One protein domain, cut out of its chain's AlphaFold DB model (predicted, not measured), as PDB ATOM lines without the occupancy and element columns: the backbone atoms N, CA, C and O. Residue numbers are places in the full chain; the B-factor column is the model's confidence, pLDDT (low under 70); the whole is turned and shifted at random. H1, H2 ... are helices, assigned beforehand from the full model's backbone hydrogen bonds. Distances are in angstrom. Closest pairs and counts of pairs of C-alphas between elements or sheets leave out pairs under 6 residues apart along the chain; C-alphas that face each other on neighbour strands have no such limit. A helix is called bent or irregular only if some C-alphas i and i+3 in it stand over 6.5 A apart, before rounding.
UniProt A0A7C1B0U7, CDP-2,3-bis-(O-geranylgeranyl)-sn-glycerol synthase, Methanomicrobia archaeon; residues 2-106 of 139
ATOM      1  N   LYS A   2       9.602 -18.331 -42.165       94.56
ATOM      2  CA  LYS A   2      10.306 -17.716 -43.307       94.56
ATOM      3  C   LYS A   2      11.398 -16.751 -42.798       94.56
ATOM      4  O   LYS A   2      11.047 -15.913 -41.960       94.56
ATOM      5  N   PRO A   3      12.662 -16.849 -43.258       95.44
ATOM      6  CA  PRO A   3      13.721 -15.910 -42.882       95.44
ATOM      7  C   PRO A   3      13.335 -14.472 -43.223       95.44
ATOM      8  O   PRO A   3      12.738 -14.228 -44.277       95.44
ATOM      9  N   LEU A   4      13.659 -13.524 -42.343       95.75
ATOM     10  CA  LEU A   4      13.279 -12.123 -42.534       95.75
ATOM     11  C   LEU A   4      14.073 -11.457 -43.672       95.75
ATOM     12  O   LEU A   4      13.517 -10.637 -44.397       95.75
ATOM     13  N   ASP A   5      15.328 -11.860 -43.908       95.31
ATOM     14  CA  ASP A   5      16.131 -11.356 -45.036       95.31
ATOM     15  C   ASP A   5      15.764 -11.963 -46.396       95.31
ATOM     16  O   ASP A   5      16.355 -11.583 -47.407       95.31
ATOM     17  N   LEU A   6      14.812 -12.902 -46.450       95.50
ATOM     18  CA  LEU A   6      14.422 -13.608 -47.676       95.50
ATOM     19  C   LEU A   6      15.614 -14.258 -48.405       95.50
ATOM     20  O   LEU A   6      15.640 -14.296 -49.634       95.50
ATOM     21  N   ASN A   7      16.606 -14.751 -47.657       94.56
ATOM     22  CA  ASN A   7      17.849 -15.328 -48.177       94.56
ATOM     23  C   ASN A   7      18.751 -14.345 -48.944       94.56
ATOM     24  O   ASN A   7      19.685 -14.768 -49.632       94.56
ATOM     25  N   LYS A   8      18.511 -13.034 -48.825       96.38
ATOM     26  CA  LYS A   8      19.343 -12.019 -49.473       96.38
ATOM     27  C   LYS A   8      20.738 -11.961 -48.856       96.38
ATOM     28  O   LYS A   8      20.948 -12.213 -47.666       96.38
ATOM     29  N   LYS A   9      21.693 -11.590 -49.703       97.00
ATOM     30  CA  LYS A   9      23.085 -11.354 -49.331       97.00
ATOM     31  C   LYS A   9      23.354  -9.858 -49.224       97.00
ATOM     32  O   LYS A   9      22.747  -9.062 -49.938       97.00
ATOM     33  N   PHE A  10      24.246  -9.495 -48.316       96.62
ATOM     34  CA  PHE A  10      24.809  -8.159 -48.217       96.62
ATOM     35  C   PHE A  10      25.943  -7.989 -49.243       96.62
ATOM     36  O   PHE A  10      26.330  -8.948 -49.914       96.62
ATOM     37  N   ILE A  11      26.482  -6.774 -49.373       96.75
ATOM     38  CA  ILE A  11      27.542  -6.443 -50.347       96.75
ATOM     39  C   ILE A  11      28.823  -7.271 -50.167       96.75
ATOM     40  O   ILE A  11      29.598  -7.416 -51.104       96.75
ATOM     41  N   ASP A  12      29.024  -7.858 -48.986       95.56
ATOM     42  CA  ASP A  12      30.140  -8.750 -48.672       95.56
ATOM     43  C   ASP A  12      29.895 -10.219 -49.077       95.56
ATOM     44  O   ASP A  12      30.677 -11.103 -48.732       95.56
ATOM     45  N   GLY A  13      28.788 -10.507 -49.771       95.00
ATOM     46  CA  GLY A  13      28.433 -11.841 -50.261       95.00
ATOM     47  C   GLY A  13      27.856 -12.789 -49.202       95.00
ATOM     48  O   GLY A  13      27.448 -13.907 -49.540       95.00
ATOM     49  N   LYS A  14      27.762 -12.362 -47.937       94.94
ATOM     50  CA  LYS A  14      27.191 -13.153 -46.835       94.94
ATOM     51  C   LYS A  14      25.719 -12.810 -46.626       94.94
ATOM     52  O   LYS A  14      25.250 -11.765 -47.062       94.94
ATOM     53  N   ARG A  15      24.973 -13.672 -45.926       95.94
ATOM     54  CA  ARG A  15      23.577 -13.396 -45.525       95.94
ATOM     55  C   ARG A  15      23.476 -12.069 -44.766       95.94
ATOM     56  O   ARG A  15      24.412 -11.707 -44.052       95.94
ATOM     57  N   ILE A  16      22.365 -11.346 -44.918       95.75
ATOM     58  CA  ILE A  16      22.165 -10.082 -44.188       95.75
ATOM     59  C   ILE A  16      22.090 -10.375 -42.687       95.75
ATOM     60  O   ILE A  16      22.910  -9.844 -41.945       95.75
ATOM     61  N   ILE A  17      21.192 -11.279 -42.283       94.88
ATOM     62  CA  ILE A  17      20.985 -11.709 -40.884       94.88
ATOM     63  C   ILE A  17      21.060 -13.237 -40.736       94.88
ATOM     64  O   ILE A  17      21.651 -13.723 -39.775       94.88
ATOM     65  N   GLY A  18      20.580 -14.010 -41.718       93.25
ATOM     66  CA  GLY A  18      20.533 -15.479 -41.659       93.25
ATOM     67  C   GLY A  18      19.148 -16.032 -41.298       93.25
ATOM     68  O   GLY A  18      18.181 -15.284 -41.174       93.25
ATOM     69  N   ASP A  19      19.044 -17.355 -41.139       93.12
ATOM     70  CA  ASP A  19      17.758 -18.050 -40.947       93.12
ATOM     71  C   ASP A  19      17.250 -18.009 -39.498       93.12
ATOM     72  O   ASP A  19      16.113 -18.403 -39.231       93.12
ATOM     73  N   GLY A  20      18.079 -17.525 -38.566       87.75
ATOM     74  CA  GLY A  20      17.749 -17.424 -37.142       87.75
ATOM     75  C   GLY A  20      16.647 -16.404 -36.863       87.75
ATOM     76  O   GLY A  20      15.814 -16.625 -35.987       87.75
ATOM     77  N   VAL A  21      16.571 -15.341 -37.669       92.88
ATOM     78  CA  VAL A  21      15.549 -14.301 -37.524       92.88
ATOM     79  C   VAL A  21      14.471 -14.476 -38.588       92.88
ATOM     80  O   VAL A  21      14.717 -14.394 -39.794       92.88
ATOM     81  N   THR A  22      13.242 -14.740 -38.142       96.50
ATOM     82  CA  THR A  22      12.122 -15.110 -39.021       96.50
ATOM     83  C   THR A  22      10.973 -14.121 -38.918       96.50
ATOM     84  O   THR A  22      10.724 -13.581 -37.847       96.50
ATOM     85  N   VAL A  23      10.194 -13.968 -39.996       96.19
ATOM     86  CA  VAL A  23       9.011 -13.083 -40.028       96.19
ATOM     87  C   VAL A  23       8.047 -13.397 -38.882       96.19
ATOM     88  O   VAL A  23       7.587 -12.500 -38.182       96.19
ATOM     89  N   ARG A  24       7.774 -14.689 -38.652       96.94
ATOM     90  CA  ARG A  24       6.910 -15.132 -37.551       96.94
ATOM     91  C   ARG A  24       7.505 -14.761 -36.194       96.94
ATOM     92  O   ARG A  24       6.780 -14.244 -35.362       96.94
ATOM     93  N   GLY A  25       8.802 -15.004 -35.991       95.50
ATOM     94  CA  GLY A  25       9.490 -14.662 -34.743       95.50
ATOM     95  C   GLY A  25       9.436 -13.165 -34.449       95.50
ATOM     96  O   GLY A  25       9.037 -12.781 -33.359       95.50
ATOM     97  N   THR A  26       9.724 -12.325 -35.446       96.75
ATOM     98  CA  THR A  26       9.644 -10.862 -35.345       96.75
ATOM     99  C   THR A  26       8.244 -10.386 -34.961       96.75
ATOM    100  O   THR A  26       8.093  -9.631 -34.003       96.75
ATOM    101  N   LEU A  27       7.206 -10.849 -35.665       97.62
ATOM    102  CA  LEU A  27       5.827 -10.456 -35.360       97.62
ATOM    103  C   LEU A  27       5.387 -10.951 -33.978       97.62
ATOM    104  O   LEU A  27       4.762 -10.200 -33.235       97.62
ATOM    105  N   SER A  28       5.739 -12.188 -33.617       97.19
ATOM    106  CA  SER A  28       5.453 -12.736 -32.291       97.19
ATOM    107  C   SER A  28       6.171 -11.959 -31.187       97.19
ATOM    108  O   SER A  28       5.540 -11.655 -30.182       97.19
ATOM    109  N   GLY A  29       7.441 -11.589 -31.369       96.50
ATOM    110  CA  GLY A  29       8.204 -10.812 -30.387       96.50
ATOM    111  C   GLY A  29       7.568  -9.452 -30.102       96.50
ATOM    112  O   GLY A  29       7.334  -9.107 -28.945       96.50
ATOM    113  N   ILE A  30       7.180  -8.722 -31.153       98.44
ATOM    114  CA  ILE A  30       6.477  -7.439 -31.011       98.44
ATOM    115  C   ILE A  30       5.120  -7.641 -30.326       98.44
ATOM    116  O   ILE A  30       4.791  -6.928 -29.379       98.44
ATOM    117  N   PHE A  31       4.344  -8.633 -30.771       98.44
ATOM    118  CA  PHE A  31       3.029  -8.934 -30.208       98.44
ATOM    119  C   PHE A  31       3.102  -9.265 -28.713       98.44
ATOM    120  O   PHE A  31       2.377  -8.671 -27.915       98.44
ATOM    121  N   PHE A  32       3.998 -10.167 -28.310       98.12
ATOM    122  CA  PHE A  32       4.153 -10.536 -26.905       98.12
ATOM    123  C   PHE A  32       4.755  -9.407 -26.062       98.12
ATOM    124  O   PHE A  32       4.419  -9.312 -24.882       98.12
ATOM    125  N   GLY A  33       5.551  -8.506 -26.648       97.69
ATOM    126  CA  GLY A  33       5.962  -7.258 -25.995       97.69
ATOM    127  C   GLY A  33       4.764  -6.379 -25.621       97.69
ATOM    128  O   GLY A  33       4.644  -5.947 -24.474       97.69
ATOM    129  N   VAL A  34       3.822  -6.189 -26.552       98.31
ATOM    130  CA  VAL A  34       2.568  -5.454 -26.302       98.31
ATOM    131  C   VAL A  34       1.719  -6.147 -25.238       98.31
ATOM    132  O   VAL A  34       1.300  -5.503 -24.279       98.31
ATOM    133  N   VAL A  35       1.490  -7.457 -25.375       98.31
ATOM    134  CA  VAL A  35       0.694  -8.232 -24.408       98.31
ATOM    135  C   VAL A  35       1.295  -8.134 -23.007       98.31
ATOM    136  O   VAL A  35       0.570  -7.878 -22.052       98.31
ATOM    137  N   THR A  36       2.616  -8.277 -22.882       97.12
ATOM    138  CA  THR A  36       3.306  -8.194 -21.588       97.12
ATOM    139  C   THR A  36       3.124  -6.820 -20.947       97.12
ATOM    140  O   THR A  36       2.771  -6.750 -19.773       97.12
ATOM    141  N   ALA A  37       3.280  -5.734 -21.708       97.12
ATOM    142  CA  ALA A  37       3.101  -4.384 -21.175       97.12
ATOM    143  C   ALA A  37       1.652  -4.108 -20.740       97.12
ATOM    144  O   ALA A  37       1.427  -3.489 -19.704       97.12
ATOM    145  N   VAL A  38       0.660  -4.607 -21.487       97.00
ATOM    146  CA  VAL A  38      -0.756  -4.525 -21.087       97.00
ATOM    147  C   VAL A  38      -1.012  -5.326 -19.811       97.00
ATOM    148  O   VAL A  38      -1.700  -4.852 -18.916       97.00
ATOM    149  N   LEU A  39      -0.430  -6.518 -19.675       97.25
ATOM    150  CA  LEU A  39      -0.559  -7.295 -18.440       97.25
ATOM    151  C   LEU A  39       0.098  -6.583 -17.247       97.25
ATOM    152  O   LEU A  39      -0.455  -6.571 -16.150       97.25
ATOM    153  N   GLN A  40       1.246  -5.937 -17.458       95.06
ATOM    154  CA  GLN A  40       1.921  -5.135 -16.437       95.06
ATOM    155  C   GLN A  40       1.135  -3.873 -16.049       95.06
ATOM    156  O   GLN A  40       1.265  -3.397 -14.919       95.06
ATOM    157  N   SER A  41       0.280  -3.347 -16.932       95.19
ATOM    158  CA  SER A  41      -0.546  -2.173 -16.629       95.19
ATOM    159  C   SER A  41      -1.614  -2.439 -15.569       95.19
ATOM    160  O   SER A  41      -2.096  -1.500 -14.957       95.19
ATOM    161  N   PHE A  42      -1.980  -3.699 -15.306       94.81
ATOM    162  CA  PHE A  42      -2.884  -4.036 -14.194       94.81
ATOM    163  C   PHE A  42      -2.220  -3.911 -12.816       94.81
ATOM    164  O   PHE A  42      -2.911  -3.887 -11.803       94.81
ATOM    165  N   PHE A  43      -0.888  -3.840 -12.779       95.00
ATOM    166  CA  PHE A  43      -0.085  -3.767 -11.557       95.00
ATOM    167  C   PHE A  43       0.711  -2.457 -11.454       95.00
ATOM    168  O   PHE A  43       1.584  -2.334 -10.600       95.00
ATOM    169  N   SER A  44       0.453  -1.493 -12.340       90.19
ATOM    170  CA  SER A  44       1.134  -0.198 -12.380       90.19
ATOM    171  C   SER A  44       0.143   0.926 -12.669       90.19
ATOM    172  O   SER A  44      -0.940   0.687 -13.191       90.19
ATOM    173  N   ASP A  45       0.532   2.169 -12.390       91.31
ATOM    174  CA  ASP A  45      -0.305   3.353 -12.643       91.31
ATOM    175  C   ASP A  45      -0.304   3.793 -14.124       91.31
ATOM    176  O   ASP A  45      -0.697   4.909 -14.475       91.31
ATOM    177  N   TYR A  46       0.170   2.934 -15.029       93.31
ATOM    178  CA  TYR A  46       0.240   3.237 -16.449       93.31
ATOM    179  C   TYR A  46      -1.115   3.075 -17.132       93.31
ATOM    180  O   TYR A  46      -1.776   2.042 -17.055       93.31
ATOM    181  N   THR A  47      -1.500   4.085 -17.913       96.19
ATOM    182  CA  THR A  47      -2.696   3.989 -18.758       96.19
ATOM    183  C   THR A  47      -2.544   2.887 -19.812       96.19
ATOM    184  O   THR A  47      -1.438   2.587 -20.273       96.19
ATOM    185  N   LEU A  48      -3.667   2.329 -20.279       95.50
ATOM    186  CA  LEU A  48      -3.664   1.330 -21.353       95.50
ATOM    187  C   LEU A  48      -2.970   1.852 -22.622       95.50
ATOM    188  O   LEU A  48      -2.170   1.147 -23.229       95.50
ATOM    189  N   LYS A  49      -3.231   3.110 -23.003       96.94
ATOM    190  CA  LYS A  49      -2.614   3.737 -24.182       96.94
ATOM    191  C   LYS A  49      -1.093   3.819 -24.049       96.94
ATOM    192  O   LYS A  49      -0.386   3.516 -25.008       96.94
ATOM    193  N   PHE A  50      -0.603   4.220 -22.876       96.69
ATOM    194  CA  PHE A  50       0.830   4.256 -22.596       96.69
ATOM    195  C   PHE A  50       1.437   2.853 -22.676       96.69
ATOM    196  O   PHE A  50       2.441   2.662 -23.351       96.69
ATOM    197  N   SER A  51       0.780   1.865 -22.070       97.12
ATOM    198  CA  SER A  51       1.257   0.480 -22.011       97.12
ATOM    199  C   SER A  51       1.302  -0.192 -23.385       97.12
ATOM    200  O   SER A  51       2.273  -0.871 -23.701       97.12
ATOM    201  N   LEU A  52       0.309   0.056 -24.245       97.94
ATOM    202  CA  LEU A  52       0.311  -0.420 -25.634       97.94
ATOM    203  C   LEU A  52       1.505   0.131 -26.420       97.94
ATOM    204  O   LEU A  52       2.206  -0.623 -27.094       97.94
ATOM    205  N   LEU A  53       1.742   1.444 -26.324       98.19
ATOM    206  CA  LEU A  53       2.847   2.082 -27.032       98.19
ATOM    207  C   LEU A  53       4.200   1.641 -26.462       98.19
ATOM    208  O   LEU A  53       5.103   1.316 -27.228       98.19
ATOM    209  N   LEU A  54       4.327   1.577 -25.135       98.00
ATOM    210  CA  LEU A  54       5.535   1.106 -24.467       98.00
ATOM    211  C   LEU A  54       5.857  -0.335 -24.871       98.00
ATOM    212  O   LEU A  54       6.972  -0.602 -25.305       98.00
ATOM    213  N   GLY A  55       4.885  -1.246 -24.799       98.00
ATOM    214  CA  GLY A  55       5.075  -2.643 -25.184       98.00
ATOM    215  C   GLY A  55       5.420  -2.816 -26.661       98.00
ATOM    216  O   GLY A  55       6.272  -3.638 -26.996       98.00
ATOM    217  N   PHE A  56       4.834  -1.997 -27.543       98.50
ATOM    218  CA  PHE A  56       5.205  -1.972 -28.957       98.50
ATOM    219  C   PHE A  56       6.659  -1.532 -29.150       98.50
ATOM    220  O   PHE A  56       7.408  -2.220 -29.839       98.50
ATOM    221  N   LEU A  57       7.084  -0.429 -28.521       98.44
ATOM    222  CA  LEU A  57       8.460   0.066 -28.627       98.44
ATOM    223  C   LEU A  57       9.469  -0.890 -27.985       98.44
ATOM    224  O   LEU A  57      10.541  -1.096 -28.541       98.44
ATOM    225  N   MET A  58       9.136  -1.508 -26.851       97.94
ATOM    226  CA  MET A  58       9.999  -2.504 -26.215       97.94
ATOM    227  C   MET A  58      10.129  -3.761 -27.075       97.94
ATOM    228  O   MET A  58      11.244  -4.213 -27.311       97.94
ATOM    229  N   GLY A  59       9.019  -4.298 -27.588       98.19
ATOM    230  CA  GLY A  59       9.033  -5.477 -28.456       98.19
ATOM    231  C   GLY A  59       9.739  -5.218 -29.791       98.19
ATOM    232  O   GLY A  59      10.556  -6.026 -30.227       98.19
ATOM    233  N   LEU A  60       9.478  -4.070 -30.424       98.50
ATOM    234  CA  LEU A  60      10.169  -3.655 -31.647       98.50
ATOM    235  C   LEU A  60      11.660  -3.430 -31.389       98.50
ATOM    236  O   LEU A  60      12.488  -3.890 -32.170       98.50
ATOM    237  N   GLY A  61      11.999  -2.756 -30.292       98.38
ATOM    238  CA  GLY A  61      13.375  -2.496 -29.898       98.38
ATOM    239  C   GLY A  61      14.144  -3.787 -29.651       98.38
ATOM    240  O   GLY A  61      15.233  -3.940 -30.188       98.38
ATOM    241  N   ALA A  62      13.554  -4.738 -28.923       97.94
ATOM    242  CA  ALA A  62      14.142  -6.053 -28.687       97.94
ATOM    243  C   ALA A  62      14.471  -6.771 -30.001       97.94
ATOM    244  O   ALA A  62      15.615  -7.147 -30.228       97.94
ATOM    245  N   VAL A  63      13.503  -6.856 -30.921       97.81
ATOM    246  CA  VAL A  63      13.724  -7.487 -32.230       97.81
ATOM    247  C   VAL A  63      14.780  -6.747 -33.056       97.81
ATOM    248  O   VAL A  63      15.561  -7.380 -33.760       97.81
ATOM    249  N   LEU A  64      14.818  -5.413 -33.005       98.00
ATOM    250  CA  LEU A  64      15.859  -4.640 -33.687       98.00
ATOM    251  C   LEU A  64      17.246  -4.894 -33.087       98.00
ATOM    252  O   LEU A  64      18.211  -4.944 -33.847       98.00
ATOM    253  N   GLY A  65      17.342  -5.087 -31.770       97.12
ATOM    254  CA  GLY A  65      18.564  -5.514 -31.087       97.12
ATOM    255  C   GLY A  65      19.116  -6.809 -31.682       97.12
ATOM    256  O   GLY A  65      20.217  -6.795 -32.233       97.12
ATOM    257  N   ASP A  66      18.303  -7.869 -31.689       95.56
ATOM    258  CA  ASP A  66      18.655  -9.173 -32.276       95.56
ATOM    259  C   ASP A  66      19.044  -9.047 -33.756       95.56
ATOM    260  O   ASP A  66      19.981  -9.676 -34.241       95.56
ATOM    261  N   LEU A  67      18.331  -8.213 -34.522       96.25
ATOM    262  CA  LEU A  67      18.637  -8.002 -35.939       96.25
ATOM    263  C   LEU A  67      20.017  -7.379 -36.143       96.25
ATOM    264  O   LEU A  67      20.735  -7.765 -37.070       96.25
ATOM    265  N   VAL A  68      20.375  -6.417 -35.295       96.69
ATOM    266  CA  VAL A  68      21.678  -5.758 -35.320       96.69
ATOM    267  C   VAL A  68      22.777  -6.746 -34.918       96.69
ATOM    268  O   VAL A  68      23.758  -6.871 -35.654       96.69
ATOM    269  N   GLU A  69      22.603  -7.502 -33.830       96.00
ATOM    270  CA  GLU A  69      23.525  -8.574 -33.409       96.00
ATOM    271  C   GLU A  69      23.734  -9.599 -34.529       96.00
ATOM    272  O   GLU A  69      24.868  -9.875 -34.937       96.00
ATOM    273  N   SER A  70      22.645 -10.087 -35.115       95.25
ATOM    274  CA  SER A  70      22.693 -11.137 -36.122       95.25
ATOM    275  C   SER A  70      23.364 -10.641 -37.389       95.25
ATOM    276  O   SER A  70      24.152 -11.372 -37.997       95.25
ATOM    277  N   PHE A  71      23.125  -9.382 -37.766       95.94
ATOM    278  CA  PHE A  71      23.849  -8.732 -38.849       95.94
ATOM    279  C   PHE A  71      25.353  -8.693 -38.559       95.94
ATOM    280  O   PHE A  71      26.138  -9.145 -39.398       95.94
ATOM    281  N   PHE A  72      25.765  -8.218 -37.379       95.88
ATOM    282  CA  PHE A  72      27.178  -8.133 -37.004       95.88
ATOM    283  C   PHE A  72      27.862  -9.498 -36.981       95.88
ATOM    284  O   PHE A  72      28.953  -9.630 -37.539       95.88
ATOM    285  N   LYS A  73      27.205 -10.539 -36.459       96.25
ATOM    286  CA  LYS A  73      27.738 -11.912 -36.462       96.25
ATOM    287  C   LYS A  73      28.061 -12.401 -37.865       96.25
ATOM    288  O   LYS A  73      29.123 -12.986 -38.081       96.25
ATOM    289  N   ARG A  74      27.215 -12.099 -38.860       96.00
ATOM    290  CA  ARG A  74      27.528 -12.421 -40.264       96.00
ATOM    291  C   ARG A  74      28.760 -11.653 -40.757       96.00
ATOM    292  O   ARG A  74      29.605 -12.237 -41.441       96.00
ATOM    293  N   ARG A  75      28.925 -10.380 -40.379       96.44
ATOM    294  CA  ARG A  75      30.091  -9.569 -40.784       96.44
ATOM    295  C   ARG A  75      31.404 -10.132 -40.235       96.44
ATOM    296  O   ARG A  75      32.367 -10.216 -40.994       96.44
ATOM    297  N   ILE A  76      31.414 -10.647 -39.005       95.69
ATOM    298  CA  ILE A  76      32.602 -11.262 -38.377       95.69
ATOM    299  C   ILE A  76      32.777 -12.766 -38.666       95.69
ATOM    300  O   ILE A  76      33.577 -13.426 -38.016       95.69
ATOM    301  N   ASN A  77      32.082 -13.307 -39.675       94.50
ATOM    302  CA  ASN A  77      32.162 -14.715 -40.108       94.50
ATOM    303  C   ASN A  77      31.637 -15.754 -39.103       94.50
ATOM    304  O   ASN A  77      31.903 -16.942 -39.280       94.50
ATOM    305  N   LEU A  78      30.846 -15.353 -38.104       94.62
ATOM    306  CA  LEU A  78      30.167 -16.315 -37.240       94.62
ATOM    307  C   LEU A  78      28.990 -16.949 -37.980       94.62
ATOM    308  O   LEU A  78      28.138 -16.251 -38.558       94.62
ATOM    309  N   LYS A  79      28.924 -18.281 -37.956       89.69
ATOM    310  CA  LYS A  79      27.817 -19.042 -38.534       89.69
ATOM    311  C   LYS A  79      26.566 -18.844 -37.691       89.69
ATOM    312  O   LYS A  79      26.587 -18.324 -36.577       89.69
ATOM    313  N   GLN A  80      25.429 -19.201 -38.267       86.00
ATOM    314  CA  GLN A  80      24.188 -19.206 -37.514       86.00
ATOM    315  C   GLN A  80      24.267 -20.238 -36.385       86.00
ATOM    316  O   GLN A  80      24.663 -21.373 -36.628       86.00
ATOM    317  N   GLY A  81      23.863 -19.835 -35.181       84.56
ATOM    318  CA  GLY A  81      23.941 -20.673 -33.985       84.56
ATOM    319  C   GLY A  81      25.294 -20.619 -33.270       84.56
ATOM    320  O   GLY A  81      25.366 -21.057 -32.125       84.56
ATOM    321  N   ASP A  82      26.330 -20.040 -33.888       89.62
ATOM    322  CA  ASP A  82      27.590 -19.800 -33.187       89.62
ATOM    323  C   ASP A  82      27.360 -18.754 -32.080       89.62
ATOM    324  O   ASP A  82      26.741 -17.711 -32.347       89.62
ATOM    325  N   PRO A  83      27.841 -19.012 -30.852       89.94
ATOM    326  CA  PRO A  83      27.648 -18.098 -29.738       89.94
ATOM    327  C   PRO A  83      28.508 -16.842 -29.909       89.94
ATOM    328  O   PRO A  83      29.681 -16.923 -30.280       89.94
ATOM    329  N   LEU A  84      27.952 -15.684 -29.560       92.00
ATOM    330  CA  LEU A  84      28.694 -14.453 -29.292       92.00
ATOM    331  C   LEU A  84      28.376 -14.011 -27.850       92.00
ATOM    332  O   LEU A  84      27.477 -13.198 -27.625       92.00
ATOM    333  N   PRO A  85      29.078 -14.582 -26.848       87.38
ATOM    334  CA  PRO A  85      28.762 -14.366 -25.440       87.38
ATOM    335  C   PRO A  85      28.726 -12.883 -25.053       87.38
ATOM    336  O   PRO A  85      29.475 -12.069 -25.591       87.38
ATOM    337  N   LEU A  86      27.876 -12.560 -24.081       86.56
ATOM    338  CA  LEU A  86      27.460 -11.226 -23.630       86.56
ATOM    339  C   LEU A  86      26.601 -10.456 -24.634       86.56
ATOM    340  O   LEU A  86      25.605  -9.862 -24.230       86.56
ATOM    341  N   PHE A  87      26.950 -10.464 -25.919       90.88
ATOM    342  CA  PHE A  87      26.160  -9.767 -26.934       90.88
ATOM    343  C   PHE A  87      24.819 -10.465 -27.162       90.88
ATOM    344  O   PHE A  87      23.797  -9.801 -27.042       90.88
ATOM    345  N   ASP A  88      24.826 -11.792 -27.323       90.12
ATOM    346  CA  ASP A  88      23.622 -12.624 -27.510       90.12
ATOM    347  C   ASP A  88      22.624 -12.550 -26.338       90.12
ATOM    348  O   ASP A  88      21.494 -13.014 -26.448       90.12
ATOM    349  N   GLN A  89      23.055 -12.065 -25.167       92.12
ATOM    350  CA  GLN A  89      22.199 -11.961 -23.981       92.12
ATOM    351  C   GLN A  89      21.728 -10.533 -23.693       92.12
ATOM    352  O   GLN A  89      20.838 -10.356 -22.860       92.12
ATOM    353  N   LEU A  90      22.352  -9.518 -24.296       95.81
ATOM    354  CA  LEU A  90      22.109  -8.112 -23.963       95.81
ATOM    355  C   LEU A  90      21.615  -7.283 -25.153       95.81
ATOM    356  O   LEU A  90      21.058  -6.206 -24.942       95.81
ATOM    357  N   ASP A  91      21.803  -7.754 -26.382       95.44
ATOM    358  CA  ASP A  91      21.348  -7.125 -27.624       95.44
ATOM    359  C   ASP A  91      19.877  -6.682 -27.582       95.44
ATOM    360  O   ASP A  91      19.583  -5.494 -27.769       95.44
ATOM    361  N   PHE A  92      18.960  -7.589 -27.247       95.75
ATOM    362  CA  PHE A  92      17.534  -7.296 -27.157       95.75
ATOM    363  C   PHE A  92      17.223  -6.283 -26.049       95.75
ATOM    364  O   PHE A  92      16.340  -5.434 -26.200       95.75
ATOM    365  N   ILE A  93      17.967  -6.325 -24.935       96.88
ATOM    366  CA  ILE A  93      17.803  -5.374 -23.830       96.88
ATOM    367  C   ILE A  93      18.186  -3.980 -24.307       96.88
ATOM    368  O   ILE A  93      17.426  -3.034 -24.111       96.88
ATOM    369  N   PHE A  94      19.351  -3.840 -24.945       97.25
ATOM    370  CA  PHE A  94      19.807  -2.551 -25.452       97.25
ATOM    371  C   PHE A  94      18.836  -1.992 -26.487       97.25
ATOM    372  O   PHE A  94      18.447  -0.829 -26.380       97.25
ATOM    373  N   GLY A  95      18.384  -2.817 -27.431       97.75
ATOM    374  CA  GLY A  95      17.393  -2.409 -28.419       97.75
ATOM    375  C   GLY A  95      16.088  -1.924 -27.776       97.75
ATOM    376  O   GLY A  95      15.597  -0.839 -28.106       97.75
ATOM    377  N   ALA A  96      15.556  -2.671 -26.802       97.88
ATOM    378  CA  ALA A  96      14.348  -2.295 -26.070       97.88
ATOM    379  C   ALA A  96      14.530  -1.001 -25.260       97.88
ATOM    380  O   ALA A  96      13.668  -0.121 -25.314       97.88
ATOM    381  N   LEU A  97      15.641  -0.848 -24.534       97.19
ATOM    382  CA  LEU A  97      15.928   0.339 -23.721       97.19
ATOM    383  C   LEU A  97      16.117   1.593 -24.577       97.19
ATOM    384  O   LEU A  97      15.604   2.653 -24.222       97.19
ATOM    385  N   ILE A  98      16.827   1.483 -25.702       97.56
ATOM    386  CA  ILE A  98      17.044   2.602 -26.625       97.56
ATOM    387  C   ILE A  98      15.705   3.061 -27.200       97.56
ATOM    388  O   ILE A  98      15.398   4.254 -27.160       97.56
ATOM    389  N   LEU A  99      14.889   2.131 -27.702       97.88
ATOM    390  CA  LEU A  99      13.663   2.496 -28.406       97.88
ATOM    391  C   LEU A  99      12.537   2.947 -27.464       97.88
ATOM    392  O   LEU A  99      11.735   3.802 -27.832       97.88
ATOM    393  N   SER A 100      12.493   2.422 -26.237       97.06
ATOM    394  CA  SER A 100      11.516   2.833 -25.219       97.06
ATOM    395  C   SER A 100      11.912   4.094 -24.443       97.06
ATOM    396  O   SER A 100      11.065   4.665 -23.755       97.06
ATOM    397  N   ARG A 101      13.155   4.582 -24.578       96.19
ATOM    398  CA  ARG A 101      13.687   5.742 -23.840       96.19
ATOM    399  C   ARG A 101      12.816   7.008 -23.867       96.19
ATOM    400  O   ARG A 101      12.793   7.687 -22.841       96.19
ATOM    401  N   PRO A 102      12.115   7.367 -24.963       96.19
ATOM    402  CA  PRO A 102      11.240   8.542 -24.968       96.19
ATOM    403  C   PRO A 102      10.036   8.439 -24.020       96.19
ATOM    404  O   PRO A 102       9.420   9.456 -23.723       96.19
ATOM    405  N   LEU A 103       9.676   7.228 -23.584       94.88
ATOM    406  CA  LEU A 103       8.533   6.969 -22.702       94.88
ATOM    407  C   LEU A 103       8.954   6.464 -21.323       94.88
ATOM    408  O   LEU A 103       8.300   6.773 -20.331       94.88
ATOM    409  N   LEU A 104      10.016   5.660 -21.265       92.94
ATOM    410  CA  LEU A 104      10.452   4.971 -20.060       92.94
ATOM    411  C   LEU A 104      11.811   5.500 -19.599       92.94
ATOM    412  O   LEU A 104      12.846   5.304 -20.241       92.94
ATOM    413  N   HIS A 105      11.812   6.124 -18.423       93.62
ATOM    414  CA  HIS A 105      13.019   6.592 -17.756       93.62
ATOM    415  C   HIS A 105      13.338   5.686 -16.572       93.62
ATOM    416  O   HIS A 105      12.778   5.826 -15.488       93.62
ATOM    417  N   LEU A 106      14.252   4.743 -16.788       94.00
ATOM    418  CA  LEU A 106      14.760   3.883 -15.725       94.00
ATOM    419  C   LEU A 106      15.937   4.544 -15.006       94.00
ATOM    420  O   LEU A 106      16.772   5.205 -15.631       94.00
TER     421      LEU A 106
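This is residues 2 to 106 of the 139 residues of the protein "CDP-2,3-bis-(O-geranylgeranyl)-sn-glycerol synthase" of Methanomicrobia archaeon (UniProt A0A7C1B0U7). One long helix, H2, forms the spine of an elongated model, with H1 folded along the part of H2 nearer its beginning and the shorter H3 crossing H2 at a slant on a different side, near its middle. H2 runs nearly along the longest axis, and residues 2 to 22, with no named element, loop out toward the end of the domain where H2 ends. The printed part has 105 residues with three named helices, H1, H2 and H3 in that order, and no named strand; the class is all helix. The whole is only just compact, close to loose, with a radius of gyration of the C-alphas of 15.4 A and spans of 49 by 26 by 21 A.

The printed part begins at Lys 2, C-alpha at (10.306, -17.716, -43.307), and has no named element up to Thr 22. H1 then holds residues 23 to 41, from C-alpha 23 at (9.011, -13.083, -40.028), and is 27.5 A long from first to last C-alpha. H2 holds residues 48 to 75 and is 40.4 A long, with C-alpha 75 at (30.091, -9.569, -40.784). H3 holds residues 87 to 100, is 19.4 A long and ends with C-alpha 100 at (11.516, 2.833, -25.219). H3 is irregular: C-alphas 89 and 92 are 7.3 A apart.

H1 and H2 form a helical hairpin. They touch, and their closest C-alphas, those of Val 34 and Gly 55, are 3.9 A apart. They run opposite ways at a tilt of 36 degrees, only just steep. H2 and H3 form a second helical hairpin. These two touch as well, with the C-alphas of Ala 62 and Phe 92 the closest at 3.9 A, and run opposite ways at a steep tilt of 39 degrees. H1 and H3 are apart. Every pair of O i and N i+4 is within hydrogen-bond range in H1 and H2; in H3 it is 8 of 10.

The two C-alphas farthest apart are those of Gly 13 and Asp 45, at 49.7 A. The C-alphas of residues 2 to 22 lie 10 to 24 A from the mean of the C-alphas. The printed part has no cut. The link from H1 to H2, 6 residues, is short, and the link from H2 to H3, 11 residues, is long. The mean pLDDT of the printed part is 95.4, and no printed residue is under 70.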